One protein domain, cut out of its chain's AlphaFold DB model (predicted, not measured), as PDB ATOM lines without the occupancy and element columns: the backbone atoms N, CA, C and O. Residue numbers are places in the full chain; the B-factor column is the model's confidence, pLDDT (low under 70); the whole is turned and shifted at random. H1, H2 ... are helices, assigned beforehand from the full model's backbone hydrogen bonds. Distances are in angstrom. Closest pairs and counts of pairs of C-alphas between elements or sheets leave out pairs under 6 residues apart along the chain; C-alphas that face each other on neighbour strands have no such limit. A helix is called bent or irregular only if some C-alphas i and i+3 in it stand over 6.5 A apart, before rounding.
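What this domain is: This is residues 45 to 116 and 124 to 252 of the 252 residues of the protein "Integral membrane protein" of Bacteroides sp. 3_1_19 (UniProt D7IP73). Helices follow one another round an open C: the hairpin of H2 and H3, then the short H5, then H6, then H7 and H4, with the gap of the C between H3 and H4. H1 fills one end between H2 and H6, while H9 lies at the other end, near H4 and H5, and the loop of residues 231 to 237 sticks out beyond H8. The printed part has 201 residues with nine named helices, H1 to H9 in chain order, and no named strand; its class is all helix. It is compact, with a radius of gyration of the C-alphas of 17.5 A and spans of 57 by 42 by 31 A.

Where its parts are: H1, residues 46 to 59, begins with C-alpha 46 at (5.463, 29.393, 42.379) and is irregular, with C-alphas 47 and 50 7.0 A apart. H2, residues 68 to 90, is 31.1 A long, has a kink of 46 degrees near residue 84 and is irregular, with C-alphas 86 and 89 9.2 A apart. H3, residues 93 to 116, is 35.8 A long. H4, residues 124 to 148, is 36.1 A long and starts with C-alpha 124 at (-6.188, 28.116, 25.842). H5 is residues 154 to 165, and H6, residues 170 to 193, is 33.9 A long. H7, residues 203 to 222, is 28.0 A long, with a kink of 28 degrees near residue 210. H8 is residues 224 to 230, and H9, residues 244 to 249, ends with C-alpha 249 at (31.669, 29.657, 46.379).

How they stand to each other: H1, H6 and H7 form a bundle, three helices that each touch the other two. H1 touches H6 at a shallow tilt of 15 degrees, the same way, closest at the C-alphas of Ile 50 and Ala 185, 4.9 A. H6 and H7, a helical hairpin, only just touch, with 3 pairs of C-alphas within 8 A, closest at Asp 178 and Met 209, 7.5 A. H1 and H7 also only just touch, with 3 pairs, closest at the C-alphas of Val 46 and Thr 205, 6.3 A. H4 touches H7 at a steep tilt of 40 degrees, closest at the C-alphas of Ala 139 and Val 216, 5.0 A. H2 and H3 are a helical hairpin, closest at the C-alphas of Gly 69 and Gly 106, 4.0 A. H5 touches H2, closest at the C-alphas of Asn 76 and Pro 154, 5.5 A, and with residues 158 to 163 alone it touches H6. H8 only just touches H4, with 3 pairs. H9 touches no helix. Every O i to N i+4 pair is within hydrogen-bond range in H4, H6, H8 and H9, against 8 of 10 in H1, 17 of 19 in H2, 16 of 20 in H3, 7 of 8 in H5 and 15 of 16 in H7.

The domain as a whole: The farthest C-alphas, those of Gly 194 and Gly 235, are 58.9 A apart. Residues 117 to 123 are not printed, and C-alphas 116 and 124 are 18.0 A apart across this cut. The link from H8 to H9, 13 residues, is long. Mean pLDDT of the printed part is 78.2, with 40 residues under 70, among them residues 220 to 252.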
ATOM      1  N   SER A  45       3.271  31.785  38.831       84.06
ATOM      2  CA  SER A  45       4.638  31.501  39.273       84.06
ATOM      3  C   SER A  45       4.606  31.001  40.716       84.06
ATOM      4  O   SER A  45       3.802  31.469  41.522       84.06
ATOM      5  N   VAL A  46       5.488  30.057  41.063       84.06
ATOM      6  CA  VAL A  46       5.463  29.393  42.379       84.06
ATOM      7  C   VAL A  46       5.472  30.401  43.530       84.06
ATOM      8  O   VAL A  46       4.660  30.299  44.447       84.06
ATOM      9  N   ILE A  47       6.313  31.432  43.436       83.25
ATOM     10  CA  ILE A  47       6.431  32.456  44.474       83.25
ATOM     11  C   ILE A  47       5.173  33.323  44.624       83.25
ATOM     12  O   ILE A  47       4.892  33.809  45.713       83.25
ATOM     13  N   ALA A  48       4.393  33.500  43.557       86.31
ATOM     14  CA  ALA A  48       3.175  34.303  43.574       86.31
ATOM     15  C   ALA A  48       1.906  33.473  43.810       86.31
ATOM     16  O   ALA A  48       0.825  34.048  43.898       86.31
ATOM     17  N   THR A  49       2.007  32.144  43.941       88.88
ATOM     18  CA  THR A  49       0.839  31.285  44.203       88.88
ATOM     19  C   THR A  49       0.145  31.639  45.517       88.88
ATOM     20  O   THR A  49      -1.067  31.821  45.516       88.88
ATOM     21  N   ILE A  50       0.890  31.804  46.618       89.62
ATOM     22  CA  ILE A  50       0.314  32.151  47.928       89.62
ATOM     23  C   ILE A  50      -0.336  33.546  47.898       89.62
ATOM     24  O   ILE A  50      -1.523  33.621  48.215       89.62
ATOM     25  N   PRO A  51       0.353  34.631  47.473       89.94
ATOM     26  CA  PRO A  51      -0.281  35.941  47.343       89.94
ATOM     27  C   PRO A  51      -1.535  35.911  46.471       89.94
ATOM     28  O   PRO A  51      -2.533  36.525  46.820       89.94
ATOM     29  N   PHE A  52      -1.518  35.145  45.378       89.00
ATOM     30  CA  PHE A  52      -2.652  35.077  44.466       89.00
ATOM     31  C   PHE A  52      -3.869  34.360  45.074       89.00
ATOM     32  O   PHE A  52      -4.977  34.880  44.967       89.00
ATOM     33  N   VAL A  53      -3.689  33.221  45.764       90.00
ATOM     34  CA  VAL A  53      -4.796  32.565  46.496       90.00
ATOM     35  C   VAL A  53      -5.381  33.507  47.548       90.00
ATOM     36  O   VAL A  53      -6.600  33.591  47.684       90.00
ATOM     37  N   MET A  54      -4.525  34.225  48.276       88.56
ATOM     38  CA  MET A  54      -4.958  35.143  49.329       88.56
ATOM     39  C   MET A  54      -5.718  36.354  48.775       88.56
ATOM     40  O   MET A  54      -6.739  36.732  49.343       88.56
ATOM     41  N   THR A  55      -5.282  36.924  47.647       89.38
ATOM     42  CA  THR A  55      -6.027  37.992  46.963       89.38
ATOM     43  C   THR A  55      -7.405  37.509  46.523       89.38
ATOM     44  O   THR A  55      -8.390  38.180  46.816       89.38
ATOM     45  N   LEU A  56      -7.506  36.319  45.919       86.81
ATOM     46  CA  LEU A  56      -8.807  35.739  45.559       86.81
ATOM     47  C   LEU A  56      -9.691  35.525  46.797       86.81
ATOM     48  O   LEU A  56     -10.897  35.761  46.750       86.81
ATOM     49  N   ALA A  57      -9.116  35.068  47.914       86.56
ATOM     50  CA  ALA A  57      -9.861  34.880  49.161       86.56
ATOM     51  C   ALA A  57     -10.349  36.218  49.739       86.56
ATOM     52  O   ALA A  57     -11.444  36.284  50.301       86.56
ATOM     53  N   GLY A  58      -9.565  37.287  49.568       86.06
ATOM     54  CA  GLY A  58      -9.948  38.651  49.922       86.06
ATOM     55  C   GLY A  58     -11.095  39.187  49.069       86.06
ATOM     56  O   GLY A  58     -12.047  39.745  49.605       86.06
ATOM     57  N   GLU A  59     -11.061  38.949  47.756       85.12
ATOM     58  CA  GLU A  59     -12.164  39.283  46.839       85.12
ATOM     59  C   GLU A  59     -13.456  38.527  47.185       85.12
ATOM     60  O   GLU A  59     -14.550  39.072  47.057       85.12
ATOM     61  N   ALA A  60     -13.334  37.295  47.681       84.69
ATOM     62  CA  ALA A  60     -14.458  36.489  48.151       84.69
ATOM     63  C   ALA A  60     -14.922  36.828  49.586       84.69
ATOM     64  O   ALA A  60     -15.813  36.159  50.111       84.69
ATOM     65  N   GLY A  61     -14.326  37.835  50.238       83.44
ATOM     66  CA  GLY A  61     -14.690  38.282  51.590       83.44
ATOM     67  C   GLY A  61     -14.245  37.353  52.726       83.44
ATOM     68  O   GLY A  61     -14.702  37.509  53.856       83.44
ATOM     69  N   MET A  62     -13.366  36.387  52.451       83.31
ATOM     70  CA  MET A  62     -12.883  35.400  53.430       83.31
ATOM     71  C   MET A  62     -11.531  35.775  54.055       83.31
ATOM     72  O   MET A  62     -11.119  35.193  55.059       83.31
ATOM     73  N   ALA A  63     -10.836  36.745  53.465       85.56
ATOM     74  CA  ALA A  63      -9.570  37.296  53.938       85.56
ATOM     75  C   ALA A  63      -9.579  38.833  53.800       85.56
ATOM     76  O   ALA A  63     -10.487  39.390  53.181       85.56
ATOM     77  N   PRO A  64      -8.592  39.552  54.363       86.44
ATOM     78  CA  PRO A  64      -8.447  40.985  54.129       86.44
ATOM     79  C   PRO A  64      -8.321  41.310  52.634       86.44
ATOM     80  O   PRO A  64      -7.634  40.616  51.881       86.44
ATOM     81  N   GLN A  65      -8.978  42.378  52.190       87.19
ATOM     82  CA  GLN A  65      -8.952  42.784  50.788       87.19
ATOM     83  C   GLN A  65      -7.664  43.562  50.487       87.19
ATOM     84  O   GLN A  65      -7.644  44.789  50.518       87.19
ATOM     85  N   PHE A  66      -6.587  42.821  50.230       88.69
ATOM     86  CA  PHE A  66      -5.280  43.358  49.856       88.69
ATOM     87  C   PHE A  66      -4.912  43.013  48.410       88.69
ATOM     88  O   PHE A  66      -5.338  41.989  47.862       88.69
ATOM     89  N   THR A  67      -4.084  43.859  47.798       89.25
ATOM     90  CA  THR A  67      -3.525  43.629  46.461       89.25
ATOM     91  C   THR A  67      -2.539  42.457  46.466       89.25
ATOM     92  O   THR A  67      -2.058  42.001  47.511       89.25
ATOM     93  N   ILE A  68      -2.192  41.955  45.278       87.50
ATOM     94  CA  ILE A  68      -1.181  40.895  45.155       87.50
ATOM     95  C   ILE A  68       0.180  41.404  45.664       87.50
ATOM     96  O   ILE A  68       0.911  40.656  46.320       87.50
ATOM     97  N   GLY A  69       0.525  42.669  45.406       89.38
ATOM     98  CA  GLY A  69       1.738  43.305  45.916       89.38
ATOM     99  C   GLY A  69       1.761  43.401  47.440       89.38
ATOM    100  O   GLY A  69       2.773  43.062  48.053       89.38
ATOM    101  N   GLU A  70       0.642  43.751  48.068       90.94
ATOM    102  CA  GLU A  70       0.511  43.813  49.528       90.94
ATOM    103  C   GLU A  70       0.687  42.445  50.191       90.94
ATOM    104  O   GLU A  70       1.491  42.296  51.119       90.94
ATOM    105  N   TYR A  71       0.029  41.408  49.667       91.56
ATOM    106  CA  TYR A  71       0.267  40.039  50.125       91.56
ATOM    107  C   TYR A  71       1.711  39.590  49.886       91.56
ATOM    108  O   TYR A  71       2.284  38.864  50.703       91.56
ATOM    109  N   THR A  72       2.338  40.066  48.809       90.56
ATOM    110  CA  THR A  72       3.759  39.830  48.544       90.56
ATOM    111  C   THR A  72       4.651  40.522  49.578       90.56
ATOM    112  O   THR A  72       5.647  39.929  49.992       90.56
ATOM    113  N   TYR A  73       4.312  41.721  50.071       90.44
ATOM    114  CA  TYR A  73       5.045  42.352  51.178       90.44
ATOM    115  C   TYR A  73       4.986  41.496  52.435       90.44
ATOM    116  O   TYR A  73       6.027  41.207  53.027       90.44
ATOM    117  N   ILE A  74       3.786  41.052  52.813       91.06
ATOM    118  CA  ILE A  74       3.579  40.210  53.994       91.06
ATOM    119  C   ILE A  74       4.396  38.923  53.855       91.06
ATOM    120  O   ILE A  74       5.150  38.561  54.759       91.06
ATOM    121  N   MET A  75       4.325  38.272  52.692       91.25
ATOM    122  CA  MET A  75       5.089  37.058  52.422       91.25
ATOM    123  C   MET A  75       6.604  37.301  52.475       91.25
ATOM    124  O   MET A  75       7.337  36.506  53.061       91.25
ATOM    125  N   ASN A  76       7.086  38.421  51.935       91.44
ATOM    126  CA  ASN A  76       8.498  38.797  51.990       91.44
ATOM    127  C   ASN A  76       8.984  39.001  53.434       91.44
ATOM    128  O   ASN A  76      10.071  38.538  53.780       91.44
ATOM    129  N   ILE A  77       8.178  39.639  54.289       89.94
ATOM    130  CA  ILE A  77       8.476  39.797  55.721       89.94
ATOM    131  C   ILE A  77       8.563  38.422  56.399       89.94
ATOM    132  O   ILE A  77       9.519  38.156  57.132       89.94
ATOM    133  N   LEU A  78       7.613  37.526  56.111       90.81
ATOM    134  CA  LEU A  78       7.615  36.155  56.632       90.81
ATOM    135  C   LEU A  78       8.854  35.373  56.181       90.81
ATOM    136  O   LEU A  78       9.477  34.694  56.997       90.81
ATOM    137  N   PHE A  79       9.266  35.500  54.919       90.06
ATOM    138  CA  PHE A  79      10.480  34.858  54.413       90.06
ATOM    139  C   PHE A  79      11.737  35.364  55.107       90.06
ATOM    140  O   PHE A  79      12.598  34.556  55.447       90.06
ATOM    141  N   ILE A  80      11.850  36.670  55.355       88.44
ATOM    142  CA  ILE A  80      12.985  37.218  56.104       88.44
ATOM    143  C   ILE A  80      12.976  36.674  57.539       88.44
ATOM    144  O   ILE A  80      14.010  36.218  58.025       88.44
ATOM    145  N   GLY A  81      11.812  36.634  58.194       88.19
ATOM    146  CA  GLY A  81      11.660  36.029  59.519       88.19
ATOM    147  C   GLY A  81      12.087  34.558  59.551       88.19
ATOM    148  O   GLY A  81      12.845  34.147  60.433       88.19
ATOM    149  N   LEU A  82      11.685  33.772  58.548       88.62
ATOM    150  CA  LEU A  82      12.074  32.367  58.449       88.62
ATOM    151  C   LEU A  82      13.575  32.208  58.177       88.62
ATOM    152  O   LEU A  82      14.214  31.344  58.772       88.62
ATOM    153  N   GLN A  83      14.170  33.065  57.347       88.12
ATOM    154  CA  GLN A  83      15.620  33.080  57.144       88.12
ATOM    155  C   GLN A  83      16.368  33.368  58.450       88.12
ATOM    156  O   GLN A  83      17.349  32.686  58.743       88.12
ATOM    157  N   VAL A  84      15.896  34.327  59.255       87.06
ATOM    158  CA  VAL A  84      16.465  34.616  60.583       87.06
ATOM    159  C   VAL A  84      16.338  33.397  61.501       87.06
ATOM    160  O   VAL A  84      17.296  33.062  62.195       87.06
ATOM    161  N   LEU A  85      15.207  32.688  61.478       87.94
ATOM    162  CA  LEU A  85      15.001  31.489  62.296       87.94
ATOM    163  C   LEU A  85      15.902  30.316  61.872       87.94
ATOM    164  O   LEU A  85      16.437  29.617  62.735       87.94
ATOM    165  N   ILE A  86      16.083  30.114  60.563       85.94
ATOM    166  CA  ILE A  86      16.898  29.034  59.989       85.94
ATOM    167  C   ILE A  86      18.394  29.307  60.203       85.94
ATOM    168  O   ILE A  86      19.113  28.436  60.689       85.94
ATOM    169  N   LEU A  87      18.883  30.509  59.871       83.00
ATOM    170  CA  LEU A  87      20.309  30.855  59.988       83.00
ATOM    171  C   LEU A  87      20.723  31.277  61.405       83.00
ATOM    172  O   LEU A  87      21.912  31.229  61.728       83.00
ATOM    173  N   ARG A  88      19.778  31.701  62.252       83.50
ATOM    174  CA  ARG A  88      20.005  32.207  63.617       83.50
ATOM    175  C   ARG A  88      21.155  33.224  63.667       83.50
ATOM    176  O   ARG A  88      21.066  34.306  63.096       83.50
ATOM    177  N   ARG A  89      22.268  32.872  64.324       67.69
ATOM    178  CA  ARG A  89      23.462  33.728  64.479       67.69
ATOM    179  C   ARG A  89      24.251  33.936  63.180       67.69
ATOM    180  O   ARG A  89      25.104  34.814  63.135       67.69
ATOM    181  N   GLY A  90      23.976  33.150  62.141       69.38
ATOM    182  CA  GLY A  90      24.589  33.276  60.821       69.38
ATOM    183  C   GLY A  90      23.887  34.267  59.891       69.38
ATOM    184  O   GLY A  90      24.321  34.395  58.748       69.38
ATOM    185  N   PHE A  91      22.814  34.940  60.332       73.38
ATOM    186  CA  PHE A  91      22.054  35.869  59.494       73.38
ATOM    187  C   PHE A  91      22.841  37.175  59.259       73.38
ATOM    188  O   PHE A  91      23.084  37.938  60.202       73.38
ATOM    189  N   PRO A  92      23.282  37.463  58.022       70.25
ATOM    190  CA  PRO A  92      24.034  38.674  57.732       70.25
ATOM    191  C   PRO A  92      23.138  39.911  57.844       70.25
ATOM    192  O   PRO A  92      22.125  40.020  57.162       70.25
ATOM    193  N   ARG A  93      23.575  40.913  58.617       68.81
ATOM    194  CA  ARG A  93      22.858  42.196  58.796       68.81
ATOM    195  C   ARG A  93      22.539  42.919  57.477       68.81
ATOM    196  O   ARG A  93      21.588  43.685  57.409       68.81
ATOM    197  N   MET A  94      23.287  42.646  56.407       66.69
ATOM    198  CA  MET A  94      23.005  43.191  55.073       66.69
ATOM    199  C   MET A  94      21.650  42.721  54.506       66.69
ATOM    200  O   MET A  94      21.081  43.389  53.652       66.69
ATOM    201  N   GLN A  95      21.093  41.606  54.984       70.81
ATOM    202  CA  GLN A  95      19.778  41.139  54.544       70.81
ATOM    203  C   GLN A  95      18.612  41.962  55.086       70.81
ATOM    204  O   GLN A  95      17.515  41.839  54.563       70.81
ATOM    205  N   PHE A  96      18.815  42.875  56.039       76.88
ATOM    206  CA  PHE A  96      17.751  43.820  56.397       76.88
ATOM    207  C   PHE A  96      17.374  44.745  55.225       76.88
ATOM    208  O   PHE A  96      16.222  45.152  55.116       76.88
ATOM    209  N   PHE A  97      18.281  44.980  54.268       80.56
ATOM    210  CA  PHE A  97      17.945  45.669  53.016       80.56
ATOM    211  C   PHE A  97      16.948  44.889  52.138       80.56
ATOM    212  O   PHE A  97      16.319  45.481  51.262       80.56
ATOM    213  N   GLN A  98      16.745  43.587  52.388       83.69
ATOM    214  CA  GLN A  98      15.722  42.793  51.702       83.69
ATOM    215  C   GLN A  98      14.309  43.298  51.993       83.69
ATOM    216  O   GLN A  98      13.440  43.108  51.150       83.69
ATOM    217  N   PHE A  99      14.073  43.970  53.127       85.31
ATOM    218  CA  PHE A  99      12.783  44.613  53.396       85.31
ATOM    219  C   PHE A  99      12.490  45.707  52.369       85.31
ATOM    220  O   PHE A  99      11.415  45.722  51.775       85.31
ATOM    221  N   ILE A 100      13.468  46.580  52.106       87.06
ATOM    222  CA  ILE A 100      13.326  47.676  51.138       87.06
ATOM    223  C   ILE A 100      13.111  47.101  49.736       87.06
ATOM    224  O   ILE A 100      12.197  47.513  49.032       87.06
ATOM    225  N   ILE A 101      13.912  46.110  49.343       86.56
ATOM    226  CA  ILE A 101      13.796  45.482  48.021       86.56
ATOM    227  C   ILE A 101      12.482  44.714  47.872       86.56
ATOM    228  O   ILE A 101      11.850  44.799  46.825       86.56
ATOM    229  N   GLY A 102      12.043  44.000  48.909       87.19
ATOM    230  CA  GLY A 102      10.762  43.299  48.922       87.19
ATOM    231  C   GLY A 102       9.575  44.254  48.795       87.19
ATOM    232  O   GLY A 102       8.612  43.931  48.100       87.19
ATOM    233  N   PHE A 103       9.669  45.439  49.406       89.75
ATOM    234  CA  PHE A 103       8.682  46.506  49.255       89.75
ATOM    235  C   PHE A 103       8.705  47.123  47.849       89.75
ATOM    236  O   PHE A 103       7.669  47.265  47.212       89.75
ATOM    237  N   VAL A 104       9.885  47.423  47.302       90.69
ATOM    238  CA  VAL A 104       9.995  47.904  45.914       90.69
ATOM    239  C   VAL A 104       9.439  46.863  44.942       90.69
ATOM    240  O   VAL A 104       8.705  47.216  44.025       90.69
ATOM    241  N   PHE A 105       9.728  45.578  45.153       89.81
ATOM    242  CA  PHE A 105       9.233  44.510  44.293       89.81
ATOM    243  C   PHE A 105       7.711  44.403  44.306       89.81
ATOM    244  O   PHE A 105       7.119  44.384  43.234       89.81
ATOM    245  N   GLY A 106       7.065  44.342  45.476       89.38
ATOM    246  CA  GLY A 106       5.600  44.255  45.504       89.38
ATOM    247  C   GLY A 106       4.929  45.521  44.950       89.38
ATOM    248  O   GLY A 106       3.902  45.407  44.291       89.38
ATOM    249  N   PHE A 107       5.561  46.696  45.067       92.12
ATOM    250  CA  PHE A 107       5.045  47.920  44.445       92.12
ATOM    251  C   PHE A 107       5.129  47.829  42.920       92.12
ATOM    252  O   PHE A 107       4.155  48.081  42.215       92.12
ATOM    253  N   LEU A 108       6.284  47.401  42.398       92.12
ATOM    254  CA  LEU A 108       6.456  47.153  40.967       92.12
ATOM    255  C   LEU A 108       5.521  46.044  40.475       92.12
ATOM    256  O   LEU A 108       5.077  46.104  39.331       92.12
ATOM    257  N   LEU A 109       5.209  45.051  41.310       91.38
ATOM    258  CA  LEU A 109       4.251  43.998  40.997       91.38
ATOM    259  C   LEU A 109       2.850  44.572  40.791       91.38
ATOM    260  O   LEU A 109       2.251  44.296  39.758       91.38
ATOM    261  N   ASP A 110       2.360  45.406  41.705       91.44
ATOM    262  CA  ASP A 110       1.047  46.042  41.565       91.44
ATOM    263  C   ASP A 110       0.988  46.964  40.341       91.44
ATOM    264  O   ASP A 110       0.029  46.914  39.569       91.44
ATOM    265  N   VAL A 111       2.054  47.732  40.083       91.56
ATOM    266  CA  VAL A 111       2.172  48.547  38.862       91.56
ATOM    267  C   VAL A 111       2.113  47.672  37.607       91.56
ATOM    268  O   VAL A 111       1.407  48.003  36.657       91.56
ATOM    269  N   ASN A 112       2.814  46.535  37.588       90.88
ATOM    270  CA  ASN A 112       2.781  45.610  36.455       90.88
ATOM    271  C   ASN A 112       1.427  44.906  36.321       90.88
ATOM    272  O   ASN A 112       0.960  44.696  35.202       90.88
ATOM    273  N   MET A 113       0.759  44.580  37.425       87.62
ATOM    274  CA  MET A 113      -0.602  44.045  37.413       87.62
ATOM    275  C   MET A 113      -1.594  45.056  36.837       87.62
ATOM    276  O   MET A 113      -2.477  44.665  36.068       87.62
ATOM    277  N   TRP A 114      -1.430  46.344  37.141       88.25
ATOM    278  CA  TRP A 114      -2.210  47.420  36.533       88.25
ATOM    279  C   TRP A 114      -1.893  47.584  35.040       88.25
ATOM    280  O   TRP A 114      -2.809  47.611  34.219       88.25
ATOM    281  N   LEU A 115      -0.614  47.590  34.656       86.38
ATOM    282  CA  LEU A 115      -0.186  47.748  33.261       86.38
ATOM    283  C   LEU A 115      -0.645  46.582  32.369       86.38
ATOM    284  O   LEU A 115      -1.041  46.774  31.222       86.38
ATOM    285  N   THR A 116      -0.638  45.364  32.910       84.12
ATOM    286  CA  THR A 116      -1.080  44.147  32.212       84.12
ATOM    287  C   THR A 116      -2.591  43.916  32.292       84.12
ATOM    288  O   THR A 116      -3.071  42.889  31.818       84.12
ATOM    289  N   ILE A 124      -7.190  28.959  25.169       81.62
ATOM    290  CA  ILE A 124      -6.188  28.116  25.842       81.62
ATOM    291  C   ILE A 124      -4.777  28.317  25.273       81.62
ATOM    292  O   ILE A 124      -3.807  28.375  26.021       81.62
ATOM    293  N   LEU A 125      -4.673  28.502  23.955       84.56
ATOM    294  CA  LEU A 125      -3.403  28.719  23.268       84.56
ATOM    295  C   LEU A 125      -2.759  30.047  23.694       84.56
ATOM    296  O   LEU A 125      -1.556  30.102  23.934       84.56
ATOM    297  N   TRP A 126      -3.572  31.093  23.869       84.75
ATOM    298  CA  TRP A 126      -3.102  32.385  24.357       84.75
ATOM    299  C   TRP A 126      -2.712  32.335  25.836       84.75
ATOM    300  O   TRP A 126      -1.678  32.879  26.209       84.75
ATOM    301  N   LYS A 127      -3.471  31.603  26.666       85.00
ATOM    302  CA  LYS A 127      -3.109  31.353  28.069       85.00
ATOM    303  C   LYS A 127      -1.726  30.704  28.187       85.00
ATOM    304  O   LYS A 127      -0.880  31.183  28.936       85.00
ATOM    305  N   VAL A 128      -1.460  29.661  27.398       86.19
ATOM    306  CA  VAL A 128      -0.150  28.987  27.382       86.19
ATOM    307  C   VAL A 128       0.951  29.915  26.859       86.19
ATOM    308  O   VAL A 128       2.020  29.983  27.462       86.19
ATOM    309  N   ALA A 129       0.705  30.660  25.778       87.25
ATOM    310  CA  ALA A 129       1.693  31.581  25.216       87.25
ATOM    311  C   ALA A 129       2.090  32.685  26.211       87.25
ATOM    312  O   ALA A 129       3.278  32.918  26.433       87.25
ATOM    313  N   VAL A 130       1.108  33.319  26.863       88.19
ATOM    314  CA  VAL A 130       1.344  34.353  27.880       88.19
ATOM    315  C   VAL A 130       2.060  33.771  29.100       88.19
ATOM    316  O   VAL A 130       3.005  34.388  29.591       88.19
ATOM    317  N   GLN A 131       1.700  32.557  29.536       87.81
ATOM    318  CA  GLN A 131       2.404  31.857  30.616       87.81
ATOM    319  C   GLN A 131       3.877  31.613  30.275       87.81
ATOM    320  O   GLN A 131       4.755  31.864  31.100       87.81
ATOM    321  N   LEU A 132       4.168  31.135  29.061       88.00
ATOM    322  CA  LEU A 132       5.537  30.879  28.617       88.00
ATOM    323  C   LEU A 132       6.348  32.174  28.523       88.00
ATOM    324  O   LEU A 132       7.478  32.210  29.007       88.00
ATOM    325  N   MET A 133       5.770  33.247  27.974       89.75
ATOM    326  CA  MET A 133       6.418  34.562  27.965       89.75
ATOM    327  C   MET A 133       6.692  35.068  29.385       89.75
ATOM    328  O   MET A 133       7.798  35.532  29.665       89.75
ATOM    329  N   GLY A 134       5.730  34.911  30.300       89.31
ATOM    330  CA  GLY A 134       5.898  35.237  31.714       89.31
ATOM    331  C   GLY A 134       7.045  34.455  32.357       89.31
ATOM    332  O   GLY A 134       7.896  35.049  33.015       89.31
ATOM    333  N   CYS A 135       7.142  33.147  32.093       88.31
ATOM    334  CA  CYS A 135       8.230  32.297  32.585       88.31
ATOM    335  C   CYS A 135       9.603  32.731  32.053       88.31
ATOM    336  O   CYS A 135      10.583  32.713  32.798       88.31
ATOM    337  N   VAL A 136       9.686  33.132  30.780       89.00
ATOM    338  CA  VAL A 136      10.930  33.626  30.172       89.00
ATOM    339  C   VAL A 136      11.349  34.951  30.805       89.00
ATOM    340  O   VAL A 136      12.494  35.067  31.240       89.00
ATOM    341  N   LEU A 137      10.440  35.925  30.921       91.06
ATOM    342  CA  LEU A 137      10.735  37.209  31.569       91.06
ATOM    343  C   LEU A 137      11.126  37.026  33.037       91.06
ATOM    344  O   LEU A 137      12.096  37.628  33.492       91.06
ATOM    345  N   LEU A 138      10.428  36.144  33.754       89.56
ATOM    346  CA  LEU A 138      10.747  35.789  35.132       89.56
ATOM    347  C   LEU A 138      12.166  35.209  35.240       89.56
ATOM    348  O   LEU A 138      12.955  35.666  36.065       89.56
ATOM    349  N   ALA A 139      12.521  34.253  34.377       86.31
ATOM    350  CA  ALA A 139      13.853  33.653  34.359       86.31
ATOM    351  C   ALA A 139      14.955  34.665  34.006       86.31
ATOM    352  O   ALA A 139      16.035  34.629  34.603       86.31
ATOM    353  N   VAL A 140      14.693  35.588  33.075       87.50
ATOM    354  CA  VAL A 140      15.607  36.695  32.758       87.50
ATOM    355  C   VAL A 140      15.777  37.605  33.975       87.50
ATOM    356  O   VAL A 140      16.911  37.859  34.374       87.50
ATOM    357  N   GLY A 141      14.683  38.035  34.607       87.56
ATOM    358  CA  GLY A 141      14.704  38.885  35.802       87.56
ATOM    359  C   GLY A 141      15.529  38.278  36.939       87.56
ATOM    360  O   GLY A 141      16.463  38.920  37.417       87.56
ATOM    361  N   ILE A 142      15.270  37.011  37.282       84.38
ATOM    362  CA  ILE A 142      16.027  36.267  38.305       84.38
ATOM    363  C   ILE A 142      17.516  36.183  37.933       84.38
ATOM    364  O   ILE A 142      18.391  36.416  38.765       84.38
ATOM    365  N   SER A 143      17.836  35.884  36.669       82.31
ATOM    366  CA  SER A 143      19.234  35.772  36.223       82.31
ATOM    367  C   SER A 143      19.984  37.107  36.314       82.31
ATOM    368  O   SER A 143      21.156  37.140  36.697       82.31
ATOM    369  N   LEU A 144      19.320  38.219  35.981       82.38
ATOM    370  CA  LEU A 144      19.879  39.567  36.106       82.38
ATOM    371  C   LEU A 144      20.068  39.962  37.575       82.38
ATOM    372  O   LEU A 144      21.116  40.511  37.922       82.38
ATOM    373  N   GLU A 145      19.105  39.640  38.438       83.44
ATOM    374  CA  GLU A 145      19.176  39.891  39.880       83.44
ATOM    375  C   GLU A 145      20.387  39.182  40.508       83.44
ATOM    376  O   GLU A 145      21.224  39.820  41.155       83.44
ATOM    377  N   ILE A 146      20.543  37.878  40.237       74.88
ATOM    378  CA  ILE A 146      21.674  37.074  40.726       74.88
ATOM    379  C   ILE A 146      23.005  37.683  40.255       74.88
ATOM    380  O   ILE A 146      23.969  37.773  41.023       74.88
ATOM    381  N   ARG A 147      23.065  38.170  39.009       70.69
ATOM    382  CA  ARG A 147      24.263  38.816  38.447       70.69
ATOM    383  C   ARG A 147      24.548  40.193  39.023       70.69
ATOM    384  O   ARG A 147      25.720  40.559  39.098       70.69
ATOM    385  N   CYS A 148      23.547  40.938  39.479       70.62
ATOM    386  CA  CYS A 148      23.788  42.211  40.157       70.62
ATOM    387  C   CYS A 148      24.621  42.012  41.437       70.62
ATOM    388  O   CYS A 148      25.380  42.908  41.814       70.62
ATOM    389  N   GLY A 149      24.558  40.822  42.059       61.72
ATOM    390  CA  GLY A 149      25.400  40.444  43.203       61.72
ATOM    391  C   GLY A 149      25.197  41.337  44.430       61.72
ATOM    392  O   GLY A 149      26.082  41.425  45.280       61.72
ATOM    393  N   SER A 150      24.060  42.033  44.467       68.31
ATOM    394  CA  SER A 150      23.624  42.883  45.566       68.31
ATOM    395  C   SER A 150      22.826  42.034  46.566       68.31
ATOM    396  O   SER A 150      23.100  40.852  46.782       68.31
ATOM    397  N   VAL A 151      21.838  42.638  47.205       70.50
ATOM    398  CA  VAL A 151      20.931  41.989  48.140       70.50
ATOM    399  C   VAL A 151      19.924  41.142  47.358       70.50
ATOM    400  O   VAL A 151      19.176  41.663  46.537       70.50
ATOM    401  N   THR A 152      19.920  39.834  47.617       76.50
ATOM    402  CA  THR A 152      19.004  38.881  46.974       76.50
ATOM    403  C   THR A 152      17.575  39.107  47.450       76.50
ATOM    404  O   THR A 152      17.358  39.373  48.634       76.50
ATOM    405  N   MET A 153      16.598  38.927  46.572       82.50
ATOM    406  CA  MET A 153      15.179  38.985  46.884       82.50
ATOM    407  C   MET A 153      14.837  38.025  48.040       82.50
ATOM    408  O   MET A 153      15.420  36.938  48.116       82.50
ATOM    409  N   PRO A 154      13.896  38.376  48.944       83.50
ATOM    410  CA  PRO A 154      13.469  37.498  50.038       83.50
ATOM    411  C   PRO A 154      13.131  36.065  49.597       83.50
ATOM    412  O   PRO A 154      13.505  35.115  50.284       83.50
ATOM    413  N   GLY A 155      12.493  35.916  48.431       83.19
ATOM    414  CA  GLY A 155      12.149  34.627  47.827       83.19
ATOM    415  C   GLY A 155      13.337  33.739  47.472       83.19
ATOM    416  O   GLY A 155      13.332  32.551  47.762       83.19
ATOM    417  N   GLU A 156      14.398  34.300  46.897       84.12
ATOM    418  CA  GLU A 156      15.625  33.533  46.659       84.12
ATOM    419  C   GLU A 156      16.452  33.410  47.949       84.12
ATOM    420  O   GLU A 156      17.119  32.406  48.184       84.12
ATOM    421  N   GLY A 157      16.360  34.390  48.853       84.69
ATOM    422  CA  GLY A 157      17.034  34.379  50.152       84.69
ATOM    423  C   GLY A 157      16.663  33.167  51.011       84.69
ATOM    424  O   GLY A 157      17.552  32.549  51.602       84.69
ATOM    425  N   ILE A 158      15.382  32.781  51.038       87.44
ATOM    426  CA  ILE A 158      14.917  31.581  51.751       87.44
ATOM    427  C   ILE A 158      15.485  30.299  51.128       87.44
ATOM    428  O   ILE A 158      15.919  29.414  51.863       87.44
ATOM    429  N   VAL A 159      15.607  30.232  49.797       86.12
ATOM    430  CA  VAL A 159      16.229  29.098  49.093       86.12
ATOM    431  C   VAL A 159      17.691  28.943  49.501       86.12
ATOM    432  O   VAL A 159      18.132  27.840  49.832       86.12
ATOM    433  N   VAL A 160      18.454  30.040  49.532       83.44
ATOM    434  CA  VAL A 160      19.862  29.979  49.954       83.44
ATOM    435  C   VAL A 160      19.973  29.656  51.447       83.44
ATOM    436  O   VAL A 160      20.869  28.910  51.841       83.44
ATOM    437  N   ALA A 161      19.075  30.176  52.287       85.88
ATOM    438  CA  ALA A 161      19.051  29.868  53.715       85.88
ATOM    439  C   ALA A 161      18.821  28.371  53.973       85.88
ATOM    440  O   ALA A 161      19.589  27.752  54.711       85.88
ATOM    441  N   VAL A 162      17.830  27.776  53.305       86.00
ATOM    442  CA  VAL A 162      17.545  26.336  53.376       86.00
ATOM    443  C   VAL A 162      18.719  25.524  52.833       86.00
ATOM    444  O   VAL A 162      19.160  24.578  53.482       86.00
ATOM    445  N   GLY A 163      19.280  25.915  51.684       83.62
ATOM    446  CA  GLY A 163      20.427  25.229  51.086       83.62
ATOM    447  C   GLY A 163      21.668  25.236  51.982       83.62
ATOM    448  O   GLY A 163      22.401  24.254  52.027       83.62
ATOM    449  N   LYS A 164      21.879  26.309  52.753       82.56
ATOM    450  CA  LYS A 164      22.947  26.373  53.761       82.56
ATOM    451  C   LYS A 164      22.666  25.496  54.973       82.56
ATOM    452  O   LYS A 164      23.576  24.833  55.450       82.56
ATOM    453  N   ALA A 165      21.437  25.516  55.481       85.38
ATOM    454  CA  ALA A 165      21.073  24.755  56.673       85.38
ATOM    455  C   ALA A 165      21.047  23.237  56.435       85.38
ATOM    456  O   ALA A 165      21.281  22.474  57.364       85.38
ATOM    457  N   THR A 166      20.775  22.805  55.201       83.88
ATOM    458  CA  THR A 166      20.669  21.384  54.817       83.88
ATOM    459  C   THR A 166      21.869  20.870  54.011       83.88
ATOM    460  O   THR A 166      21.892  19.708  53.623       83.88
ATOM    461  N   ASP A 167      22.851  21.733  53.734       83.94
ATOM    462  CA  ASP A 167      24.037  21.491  52.893       83.94
ATOM    463  C   ASP A 167      23.766  20.954  51.467       83.94
ATOM    464  O   ASP A 167      24.656  20.488  50.754       83.94
ATOM    465  N   ILE A 168      22.542  21.092  50.964       82.56
ATOM    466  CA  ILE A 168      22.204  20.674  49.600       82.56
ATOM    467  C   ILE A 168      22.589  21.747  48.557       82.56
ATOM    468  O   ILE A 168      22.772  22.926  48.883       82.56
ATOM    469  N   PRO A 169      22.728  21.376  47.271       78.69
ATOM    470  CA  PRO A 169      22.923  22.340  46.188       78.69
ATOM    471  C   PRO A 169      21.731  23.295  46.039       78.69
ATOM    472  O   PRO A 169      20.582  22.885  46.213       78.69
ATOM    473  N   PHE A 170      21.994  24.535  45.608       71.62
ATOM    474  CA  PHE A 170      20.975  25.582  45.422       71.62
ATOM    475  C   PHE A 170      19.777  25.116  44.581       71.62
ATOM    476  O   PHE A 170      18.634  25.331  44.964       71.62
ATOM    477  N   ALA A 171      20.026  24.398  43.480       72.88
ATOM    478  CA  ALA A 171      18.960  23.882  42.620       72.88
ATOM    479  C   ALA A 171      18.019  22.902  43.348       72.88
ATOM    480  O   ALA A 171      16.811  22.952  43.141       72.88
ATOM    481  N   LYS A 172      18.552  22.036  44.224       76.75
ATOM    482  CA  LYS A 172      17.729  21.109  45.019       76.75
ATOM    483  C   LYS A 172      16.953  21.853  46.104       76.75
ATOM    484  O   LYS A 172      15.765  21.596  46.271       76.75
ATOM    485  N   ALA A 173      17.598  22.802  46.788       82.38
ATOM    486  CA  ALA A 173      16.930  23.656  47.770       82.38
ATOM    487  C   ALA A 173      15.774  24.444  47.142       82.38
ATOM    488  O   ALA A 173      14.709  24.538  47.745       82.38
ATOM    489  N   LYS A 174      15.960  24.945  45.914       82.75
ATOM    490  CA  LYS A 174      14.930  25.691  45.185       82.75
ATOM    491  C   LYS A 174      13.692  24.838  44.953       82.75
ATOM    492  O   LYS A 174      12.609  25.243  45.341       82.75
ATOM    493  N   ILE A 175      13.874  23.628  44.425       83.62
ATOM    494  CA  ILE A 175      12.769  22.692  44.188       83.62
ATOM    495  C   ILE A 175      12.038  22.361  45.497       83.62
ATOM    496  O   ILE A 175      10.814  22.344  45.520       83.62
ATOM    497  N   MET A 176      12.759  22.132  46.601       86.06
ATOM    498  CA  MET A 176      12.127  21.849  47.897       86.06
ATOM    499  C   MET A 176      11.288  23.023  48.414       86.06
ATOM    500  O   MET A 176      10.160  22.814  48.863       86.06
ATOM    501  N   VAL A 177      11.822  24.247  48.345       88.31
ATOM    502  CA  VAL A 177      11.090  25.455  48.748       88.31
ATOM    503  C   VAL A 177       9.886  25.669  47.834       88.31
ATOM    504  O   VAL A 177       8.781  25.859  48.336       88.31
ATOM    505  N   ASP A 178      10.058  25.543  46.522       87.94
ATOM    506  CA  ASP A 178       8.983  25.707  45.547       87.94
ATOM    507  C   ASP A 178       7.837  24.706  45.789       87.94
ATOM    508  O   ASP A 178       6.673  25.102  45.858       87.94
ATOM    509  N   ILE A 179       8.151  23.426  46.024       88.38
ATOM    510  CA  ILE A 179       7.148  22.410  46.384       88.38
ATOM    511  C   ILE A 179       6.427  22.794  47.680       88.38
ATOM    512  O   ILE A 179       5.203  22.698  47.744       88.38
ATOM    513  N   SER A 180       7.152  23.258  48.704       91.00
ATOM    514  CA  SER A 180       6.528  23.660  49.972       91.00
ATOM    515  C   SER A 180       5.555  24.831  49.799       91.00
ATOM    516  O   SER A 180       4.461  24.799  50.361       91.00
ATOM    517  N   LEU A 181       5.899  25.818  48.963       89.94
ATOM    518  CA  LEU A 181       5.032  26.959  48.664       89.94
ATOM    519  C   LEU A 181       3.777  26.526  47.906       89.94
ATOM    520  O   LEU A 181       2.684  26.963  48.254       89.94
ATOM    521  N   VAL A 182       3.914  25.624  46.928       89.75
ATOM    522  CA  VAL A 182       2.767  25.063  46.196       89.75
ATOM    523  C   VAL A 182       1.840  24.294  47.135       89.75
ATOM    524  O   VAL A 182       0.631  24.501  47.093       89.75
ATOM    525  N   VAL A 183       2.382  23.442  48.009       91.00
ATOM    526  CA  VAL A 183       1.579  22.678  48.980       91.00
ATOM    527  C   VAL A 183       0.830  23.615  49.927       91.00
ATOM    528  O   VAL A 183      -0.362  23.421  50.160       91.00
ATOM    529  N   ILE A 184       1.496  24.660  50.428       91.31
ATOM    530  CA  ILE A 184       0.865  25.679  51.277       91.31
ATOM    531  C   ILE A 184      -0.241  26.410  50.502       91.31
ATOM    532  O   ILE A 184      -1.347  26.544  51.017       91.31
ATOM    533  N   ALA A 185       0.007  26.829  49.258       88.81
ATOM    534  CA  ALA A 185      -0.994  27.502  48.430       88.81
ATOM    535  C   ALA A 185      -2.225  26.619  48.166       88.81
ATOM    536  O   ALA A 185      -3.353  27.098  48.256       88.81
ATOM    537  N   VAL A 186      -2.030  25.325  47.895       89.38
ATOM    538  CA  VAL A 186      -3.128  24.356  47.741       89.38
ATOM    539  C   VAL A 186      -3.910  24.209  49.045       89.38
ATOM    540  O   VAL A 186      -5.138  24.243  49.016       89.38
ATOM    541  N   ALA A 187      -3.227  24.102  50.188       91.00
ATOM    542  CA  ALA A 187      -3.878  24.013  51.494       91.00
ATOM    543  C   ALA A 187      -4.743  25.251  51.788       91.00
ATOM    544  O   ALA A 187      -5.896  25.104  52.187       91.00
ATOM    545  N   TRP A 188      -4.235  26.458  51.515       88.00
ATOM    546  CA  TRP A 188      -5.017  27.697  51.615       88.00
ATOM    547  C   TRP A 188      -6.189  27.730  50.629       88.00
ATOM    548  O   TRP A 188      -7.283  28.155  50.993       88.00
ATOM    549  N   GLY A 189      -5.990  27.237  49.404       86.19
ATOM    550  CA  GLY A 189      -7.047  27.125  48.399       86.19
ATOM    551  C   GLY A 189      -8.213  26.258  48.879       86.19
ATOM    552  O   GLY A 189      -9.365  26.670  48.768       86.19
ATOM    553  N   TYR A 190      -7.923  25.101  49.483       88.06
ATOM    554  CA  TYR A 190      -8.946  24.251  50.098       88.06
ATOM    555  C   TYR A 190      -9.563  24.870  51.353       88.06
ATOM    556  O   TYR A 190     -10.769  24.746  51.540       88.06
ATOM    557  N   PHE A 191      -8.765  25.534  52.192       89.69
ATOM    558  CA  PHE A 191      -9.253  26.162  53.420       89.69
ATOM    559  C   PHE A 191     -10.291  27.255  53.140       89.69
ATOM    560  O   PHE A 191     -11.317  27.299  53.810       89.69
ATOM    561  N   TYR A 192     -10.054  28.104  52.133       87.12
ATOM    562  CA  TYR A 192     -10.985  29.172  51.770       87.12
ATOM    563  C   TYR A 192     -12.097  28.703  50.827       87.12
ATOM    564  O   TYR A 192     -13.271  28.934  51.084       87.12
ATOM    565  N   PHE A 193     -11.760  28.023  49.730       86.88
ATOM    566  CA  PHE A 193     -12.724  27.760  48.655       86.88
ATOM    567  C   PHE A 193     -13.306  26.345  48.658       86.88
ATOM    568  O   PHE A 193     -14.135  26.032  47.801       86.88
ATOM    569  N   GLY A 194     -12.827  25.452  49.533       83.00
ATOM    570  CA  GLY A 194     -13.234  24.041  49.571       83.00
ATOM    571  C   GLY A 194     -12.933  23.252  48.288       83.00
ATOM    572  O   GLY A 194     -13.355  22.106  48.150       83.00
ATOM    573  N   THR A 195     -12.230  23.855  47.328       83.94
ATOM    574  CA  THR A 195     -12.054  23.351  45.963       83.94
ATOM    575  C   THR A 195     -10.651  23.646  45.449       83.94
ATOM    576  O   THR A 195      -9.996  24.607  45.860       83.94
ATOM    577  N   TRP A 196     -10.183  22.815  44.514       80.31
ATOM    578  CA  TRP A 196      -8.887  23.014  43.876       80.31
ATOM    579  C   TRP A 196      -8.927  24.208  42.915       80.31
ATOM    580  O   TRP A 196      -9.594  24.176  41.878       80.31
ATOM    581  N   GLN A 197      -8.153  25.248  43.225       82.31
ATOM    582  CA  GLN A 197      -8.034  26.449  42.401       82.31
ATOM    583  C   GLN A 197      -7.038  26.239  41.248       82.31
ATOM    584  O   GLN A 197      -5.883  26.666  41.311       82.31
ATOM    585  N   TRP A 198      -7.500  25.605  40.164       79.75
ATOM    586  CA  TRP A 198      -6.688  25.286  38.974       79.75
ATOM    587  C   TRP A 198      -6.068  26.512  38.295       79.75
ATOM    588  O   TRP A 198      -5.029  26.407  37.647       79.75
ATOM    589  N   GLN A 199      -6.700  27.675  38.455       78.12
ATOM    590  CA  GLN A 199      -6.205  28.957  37.953       78.12
ATOM    591  C   GLN A 199      -4.950  29.446  38.692       78.12
ATOM    592  O   GLN A 199      -4.098  30.090  38.081       78.12
ATOM    593  N   VAL A 200      -4.808  29.107  39.981       81.12
ATOM    594  CA  VAL A 200      -3.659  29.511  40.805       81.12
ATOM    595  C   VAL A 200      -2.564  28.456  40.766       81.12
ATOM    596  O   VAL A 200      -1.417  28.772  40.448       81.12
ATOM    597  N   VAL A 201      -2.929  27.203  41.049       83.81
ATOM    598  CA  VAL A 201      -2.029  26.047  41.020       83.81
ATOM    599  C   VAL A 201      -2.536  25.086  39.954       83.81
ATOM    600  O   VAL A 201      -3.409  24.251  40.190       83.81
ATOM    601  N   GLY A 202      -1.994  25.239  38.752       84.19
ATOM    602  CA  GLY A 202      -2.372  24.456  37.579       84.19
ATOM    603  C   GLY A 202      -1.174  23.822  36.885       84.19
ATOM    604  O   GLY A 202      -0.033  23.894  37.353       84.19
ATOM    605  N   ALA A 203      -1.425  23.241  35.710       81.56
ATOM    606  CA  ALA A 203      -0.371  22.701  34.855       81.56
ATOM    607  C   ALA A 203       0.694  23.762  34.519       81.56
ATOM    608  O   ALA A 203       1.883  23.453  34.500       81.56
ATOM    609  N   GLY A 204       0.295  25.026  34.340       79.94
ATOM    610  CA  GLY A 204       1.213  26.136  34.094       79.94
ATOM    611  C   GLY A 204       2.182  26.405  35.245       79.94
ATOM    612  O   GLY A 204       3.318  26.787  34.981       79.94
ATOM    613  N   THR A 205       1.795  26.150  36.498       84.81
ATOM    614  CA  THR A 205       2.685  26.301  37.663       84.81
ATOM    615  C   THR A 205       3.744  25.202  37.684       84.81
ATOM    616  O   THR A 205       4.930  25.498  37.820       84.81
ATOM    617  N   LEU A 206       3.348  23.947  37.453       83.00
ATOM    618  CA  LEU A 206       4.279  22.815  37.362       83.00
ATOM    619  C   LEU A 206       5.266  22.986  36.201       83.00
ATOM    620  O   LEU A 206       6.472  22.811  36.369       83.00
ATOM    621  N   ILE A 207       4.757  23.394  35.036       80.12
ATOM    622  CA  ILE A 207       5.575  23.703  33.861       80.12
ATOM    623  C   ILE A 207       6.528  24.865  34.172       80.12
ATOM    624  O   ILE A 207       7.717  24.768  33.871       80.12
ATOM    625  N   SER A 208       6.048  25.930  34.826       78.88
ATOM    626  CA  SER A 208       6.890  27.073  35.200       78.88
ATOM    627  C   SER A 208       8.023  26.671  36.144       78.88
ATOM    628  O   SER A 208       9.151  27.102  35.938       78.88
ATOM    629  N   MET A 209       7.774  25.781  37.109       80.19
ATOM    630  CA  MET A 209       8.790  25.317  38.060       80.19
ATOM    631  C   MET A 209       9.983  24.665  37.341       80.19
ATOM    632  O   MET A 209      11.138  24.900  37.695       80.19
ATOM    633  N   ILE A 210       9.715  23.896  36.281       79.94
ATOM    634  CA  ILE A 210      10.756  23.238  35.484       79.94
ATOM    635  C   ILE A 210      11.401  24.224  34.502       79.94
ATOM    636  O   ILE A 210      12.629  24.335  34.446       79.94
ATOM    637  N   ILE A 211      10.588  24.962  33.738       79.31
ATOM    638  CA  ILE A 211      11.072  25.872  32.691       79.31
ATOM    639  C   ILE A 211      11.893  27.007  33.291       79.31
ATOM    640  O   ILE A 211      12.983  27.270  32.797       79.31
ATOM    641  N   VAL A 212      11.421  27.655  34.358       78.19
ATOM    642  CA  VAL A 212      12.136  28.774  34.989       78.19
ATOM    643  C   VAL A 212      13.497  28.301  35.498       78.19
ATOM    644  O   VAL A 212      14.502  28.951  35.225       78.19
ATOM    645  N   GLY A 213      13.572  27.131  36.140       73.25
ATOM    646  CA  GLY A 213      14.840  26.558  36.604       73.25
ATOM    647  C   GLY A 213      15.835  26.274  35.471       73.25
ATOM    648  O   GLY A 213      17.015  26.621  35.574       73.25
ATOM    649  N   ILE A 214      15.366  25.682  34.367       77.50
ATOM    650  CA  ILE A 214      16.198  25.415  33.181       77.50
ATOM    651  C   ILE A 214      16.634  26.727  32.521       77.50
ATOM    652  O   ILE A 214      17.813  26.896  32.210       77.50
ATOM    653  N   MET A 215      15.704  27.662  32.332       75.94
ATOM    654  CA  MET A 215      15.951  28.936  31.662       75.94
ATOM    655  C   MET A 215      16.915  29.809  32.454       75.94
ATOM    656  O   MET A 215      17.830  30.359  31.857       75.94
ATOM    657  N   VAL A 216      16.810  29.863  33.785       71.75
ATOM    658  CA  VAL A 216      17.797  30.559  34.628       71.75
ATOM    659  C   VAL A 216      19.194  29.971  34.413       71.75
ATOM    660  O   VAL A 216      20.149  30.713  34.210       71.75
ATOM    661  N   LYS A 217      19.331  28.640  34.355       69.06
ATOM    662  CA  LYS A 217      20.627  27.988  34.095       69.06
ATOM    663  C   LYS A 217      21.164  28.271  32.686       69.06
ATOM    664  O   LYS A 217      22.375  28.394  32.502       69.06
ATOM    665  N   LEU A 218      20.289  28.343  31.684       72.38
ATOM    666  CA  LEU A 218      20.665  28.667  30.306       72.38
ATOM    667  C   LEU A 218      21.065  30.138  30.164       72.38
ATOM    668  O   LEU A 218      22.108  30.428  29.576       72.38
ATOM    669  N   PHE A 219      20.279  31.051  30.727       72.25
ATOM    670  CA  PHE A 219      20.565  32.479  30.715       72.25
ATOM    671  C   PHE A 219      21.825  32.803  31.504       72.25
ATOM    672  O   PHE A 219      22.618  33.615  31.043       72.25
ATOM    673  N   ASP A 220      22.093  32.110  32.610       64.94
ATOM    674  CA  ASP A 220      23.352  32.272  33.330       64.94
ATOM    675  C   ASP A 220      24.570  31.948  32.437       64.94
ATOM    676  O   ASP A 220      25.569  32.662  32.450       64.94
ATOM    677  N   LYS A 221      24.486  30.966  31.535       60.62
ATOM    678  CA  LYS A 221      25.578  30.718  30.574       60.62
ATOM    679  C   LYS A 221      25.704  31.791  29.486       60.62
ATOM    680  O   LYS A 221      26.812  32.087  29.058       60.62
ATOM    681  N   HIS A 222      24.595  32.379  29.037       61.00
ATOM    682  CA  HIS A 222      24.579  33.293  27.882       61.00
ATOM    683  C   HIS A 222      24.659  34.782  28.257       61.00
ATOM    684  O   HIS A 222      24.982  35.621  27.419       61.00
ATOM    685  N   LEU A 223      24.429  35.138  29.521       58.69
ATOM    686  CA  LEU A 223      24.463  36.518  30.013       58.69
ATOM    687  C   LEU A 223      25.885  37.031  30.304       58.69
ATOM    688  O   LEU A 223      26.049  38.016  31.027       58.69
ATOM    689  N   GLU A 224      26.942  36.413  29.764       57.22
ATOM    690  CA  GLU A 224      28.312  36.942  29.880       57.22
ATOM    691  C   GLU A 224      28.431  38.380  29.360       57.22
ATOM    692  O   GLU A 224      29.243  39.159  29.860       57.22
ATOM    693  N   TRP A 225      27.600  38.762  28.388       60.31
ATOM    694  CA  TRP A 225      27.494  40.144  27.930       60.31
ATOM    695  C   TRP A 225      26.931  41.081  29.011       60.31
ATOM    696  O   TRP A 225      27.446  42.179  29.184       60.31
ATOM    697  N   PHE A 226      25.952  40.641  29.811       57.62
ATOM    698  CA  PHE A 226      25.452  41.423  30.947       57.62
ATOM    699  C   PHE A 226      26.486  41.514  32.068       57.62
ATOM    700  O   PHE A 226      26.622  42.564  32.689       57.62
ATOM    701  N   SER A 227      27.286  40.461  32.274       54.28
ATOM    702  CA  SER A 227      28.482  40.574  33.111       54.28
ATOM    703  C   SER A 227      29.406  41.653  32.556       54.28
ATOM    704  O   SER A 227      29.787  42.532  33.306       54.28
ATOM    705  N   ARG A 228      29.699  41.676  31.251       52.84
ATOM    706  CA  ARG A 228      30.507  42.744  30.632       52.84
ATOM    707  C   ARG A 228      29.885  44.141  30.767       52.84
ATOM    708  O   ARG A 228      30.633  45.090  30.959       52.84
ATOM    709  N   LEU A 229      28.557  44.267  30.731       55.97
ATOM    710  CA  LEU A 229      27.827  45.523  30.951       55.97
ATOM    711  C   LEU A 229      27.901  45.987  32.421       55.97
ATOM    712  O   LEU A 229      28.126  47.164  32.689       55.97
ATOM    713  N   LEU A 230      27.788  45.055  33.374       52.91
ATOM    714  CA  LEU A 230      28.081  45.267  34.800       52.91
ATOM    715  C   LEU A 230      29.564  45.608  35.036       52.91
ATOM    716  O   LEU A 230      29.881  46.388  35.928       52.91
ATOM    717  N   TYR A 231      30.461  45.026  34.237       49.97
ATOM    718  CA  TYR A 231      31.917  45.184  34.275       49.97
ATOM    719  C   TYR A 231      32.443  46.278  33.337       49.97
ATOM    720  O   TYR A 231      33.656  46.357  33.141       49.97
ATOM    721  N   TYR A 232      31.598  47.163  32.794       45.56
ATOM    722  CA  TYR A 232      32.050  48.312  31.999       45.56
ATOM    723  C   TYR A 232      32.718  49.393  32.890       45.56
ATOM    724  O   TYR A 232      32.333  50.554  32.877       45.56
ATOM    725  N   ARG A 233      33.685  48.994  33.737       46.97
ATOM    726  CA  ARG A 233      35.104  49.413  33.764       46.97
ATOM    727  C   ARG A 233      35.913  48.619  34.824       46.97
ATOM    728  O   ARG A 233      35.339  48.149  35.804       46.97
ATOM    729  N   PRO A 234      37.237  48.423  34.617       43.19
ATOM    730  CA  PRO A 234      38.006  47.297  35.152       43.19
ATOM    731  C   PRO A 234      38.705  47.593  36.490       43.19
ATOM    732  O   PRO A 234      39.129  48.715  36.745       43.19
ATOM    733  N   GLY A 235      38.929  46.548  37.296       37.72
ATOM    734  CA  GLY A 235      40.044  46.532  38.257       37.72
ATOM    735  C   GLY A 235      39.719  46.479  39.750       37.72
ATOM    736  O   GLY A 235      40.658  46.500  40.540       37.72
ATOM    737  N   PHE A 236      38.456  46.358  40.177       40.03
ATOM    738  CA  PHE A 236      38.142  46.207  41.605       40.03
ATOM    739  C   PHE A 236      37.470  44.881  41.954       40.03
ATOM    740  O   PHE A 236      36.488  44.454  41.347       40.03
ATOM    741  N   ARG A 237      38.042  44.222  42.972       38.25
ATOM    742  CA  ARG A 237      37.544  42.989  43.589       38.25
ATOM    743  C   ARG A 237      36.090  43.193  44.016       38.25
ATOM    744  O   ARG A 237      35.802  44.026  44.874       38.25
ATOM    745  N   ARG A 238      35.192  42.399  43.429       44.41
ATOM    746  CA  ARG A 238      33.780  42.290  43.805       44.41
ATOM    747  C   ARG A 238      33.700  42.012  45.311       44.41
ATOM    748  O   ARG A 238      34.148  40.959  45.760       44.41
ATOM    749  N   TYR A 239      33.146  42.933  46.092       42.72
ATOM    750  CA  TYR A 239      32.707  42.597  47.442       42.72
ATOM    751  C   TYR A 239      31.314  41.988  47.321       42.72
ATOM    752  O   TYR A 239      30.317  42.693  47.202       42.72
ATOM    753  N   ILE A 240      31.263  40.659  47.281       41.81
ATOM    754  CA  ILE A 240      30.008  39.921  47.373       41.81
ATOM    755  C   ILE A 240      29.575  39.983  48.840       41.81
ATOM    756  O   ILE A 240      30.210  39.377  49.706       41.81
ATOM    757  N   TYR A 241      28.527  40.749  49.129       43.31
ATOM    758  CA  TYR A 241      27.974  40.870  50.476       43.31
ATOM    759  C   TYR A 241      26.796  39.898  50.660       43.31
ATOM    760  O   TYR A 241      26.006  39.673  49.748       43.31
ATOM    761  N   GLY A 242      26.653  39.317  51.855       50.22
ATOM    762  CA  GLY A 242      25.492  38.489  52.213       50.22
ATOM    763  C   GLY A 242      25.492  37.063  51.639       50.22
ATOM    764  O   GLY A 242      26.543  36.478  51.367       50.22
ATOM    765  N   LEU A 243      24.302  36.458  51.509       45.91
ATOM    766  CA  LEU A 243      24.142  35.048  51.112       45.91
ATOM    767  C   LEU A 243      24.613  34.742  49.681       45.91
ATOM    768  O   LEU A 243      24.998  33.602  49.421       45.91
ATOM    769  N   ALA A 244      24.701  35.752  48.809       46.09
ATOM    770  CA  ALA A 244      25.258  35.634  47.461       46.09
ATOM    771  C   ALA A 244      26.709  35.103  47.446       46.09
ATOM    772  O   ALA A 244      27.099  34.415  46.503       46.09
ATOM    773  N   ARG A 245      27.498  35.323  48.515       44.59
ATOM    774  CA  ARG A 245      28.876  34.795  48.622       44.59
ATOM    775  C   ARG A 245      28.908  33.269  48.594       44.59
ATOM    776  O   ARG A 245      29.782  32.681  47.976       44.59
ATOM    777  N   CYS A 246      27.911  32.637  49.201       46.22
ATOM    778  CA  CYS A 246      27.823  31.183  49.251       46.22
ATOM    779  C   CYS A 246      27.237  30.572  47.976       46.22
ATOM    780  O   CYS A 246      27.434  29.385  47.747       46.22
ATOM    781  N   ILE A 247      26.554  31.366  47.146       50.06
ATOM    782  CA  ILE A 247      26.141  30.935  45.806       50.06
ATOM    783  C   ILE A 247      27.378  30.868  44.901       50.06
ATOM    784  O   ILE A 247      27.597  29.854  44.251       50.06
ATOM    785  N   CYS A 248      28.234  31.897  44.912       46.25
ATOM    786  CA  CYS A 248      29.461  31.900  44.108       46.25
ATOM    787  C   CYS A 248      30.520  30.884  44.572       46.25
ATOM    788  O   CYS A 248      31.176  30.300  43.716       46.25
ATOM    789  N   ASP A 249      30.680  30.636  45.879       40.44
ATOM    790  CA  ASP A 249      31.669  29.657  46.379       40.44
ATOM    791  C   ASP A 249      31.298  28.194  46.070       40.44
ATOM    792  O   ASP A 249      32.189  27.359  45.990       40.44
ATOM    793  N   LYS A 250      30.011  27.870  45.867       39.41
ATOM    794  CA  LYS A 250      29.541  26.497  45.572       39.41
ATOM    795  C   LYS A 250      29.407  26.212  44.062       39.41
ATOM    796  O   LYS A 250      29.045  25.101  43.686       39.41
ATOM    797  N   ILE A 251      29.638  27.221  43.212       37.16
ATOM    798  CA  ILE A 251      29.624  27.136  41.734       37.16
ATOM    799  C   ILE A 251      31.052  27.019  41.160       37.16
ATOM    800  O   ILE A 251      31.216  26.739  39.972       37.16
ATOM    801  N   ARG A 252      32.082  27.205  41.991       30.58
ATOM    802  CA  ARG A 252      33.475  26.917  41.638       30.58
ATOM    803  C   ARG A 252      33.809  25.455  41.908       30.58
ATOM    804  O   ARG A 252      34.598  24.911  41.109       30.58
TER     805      ARG A 252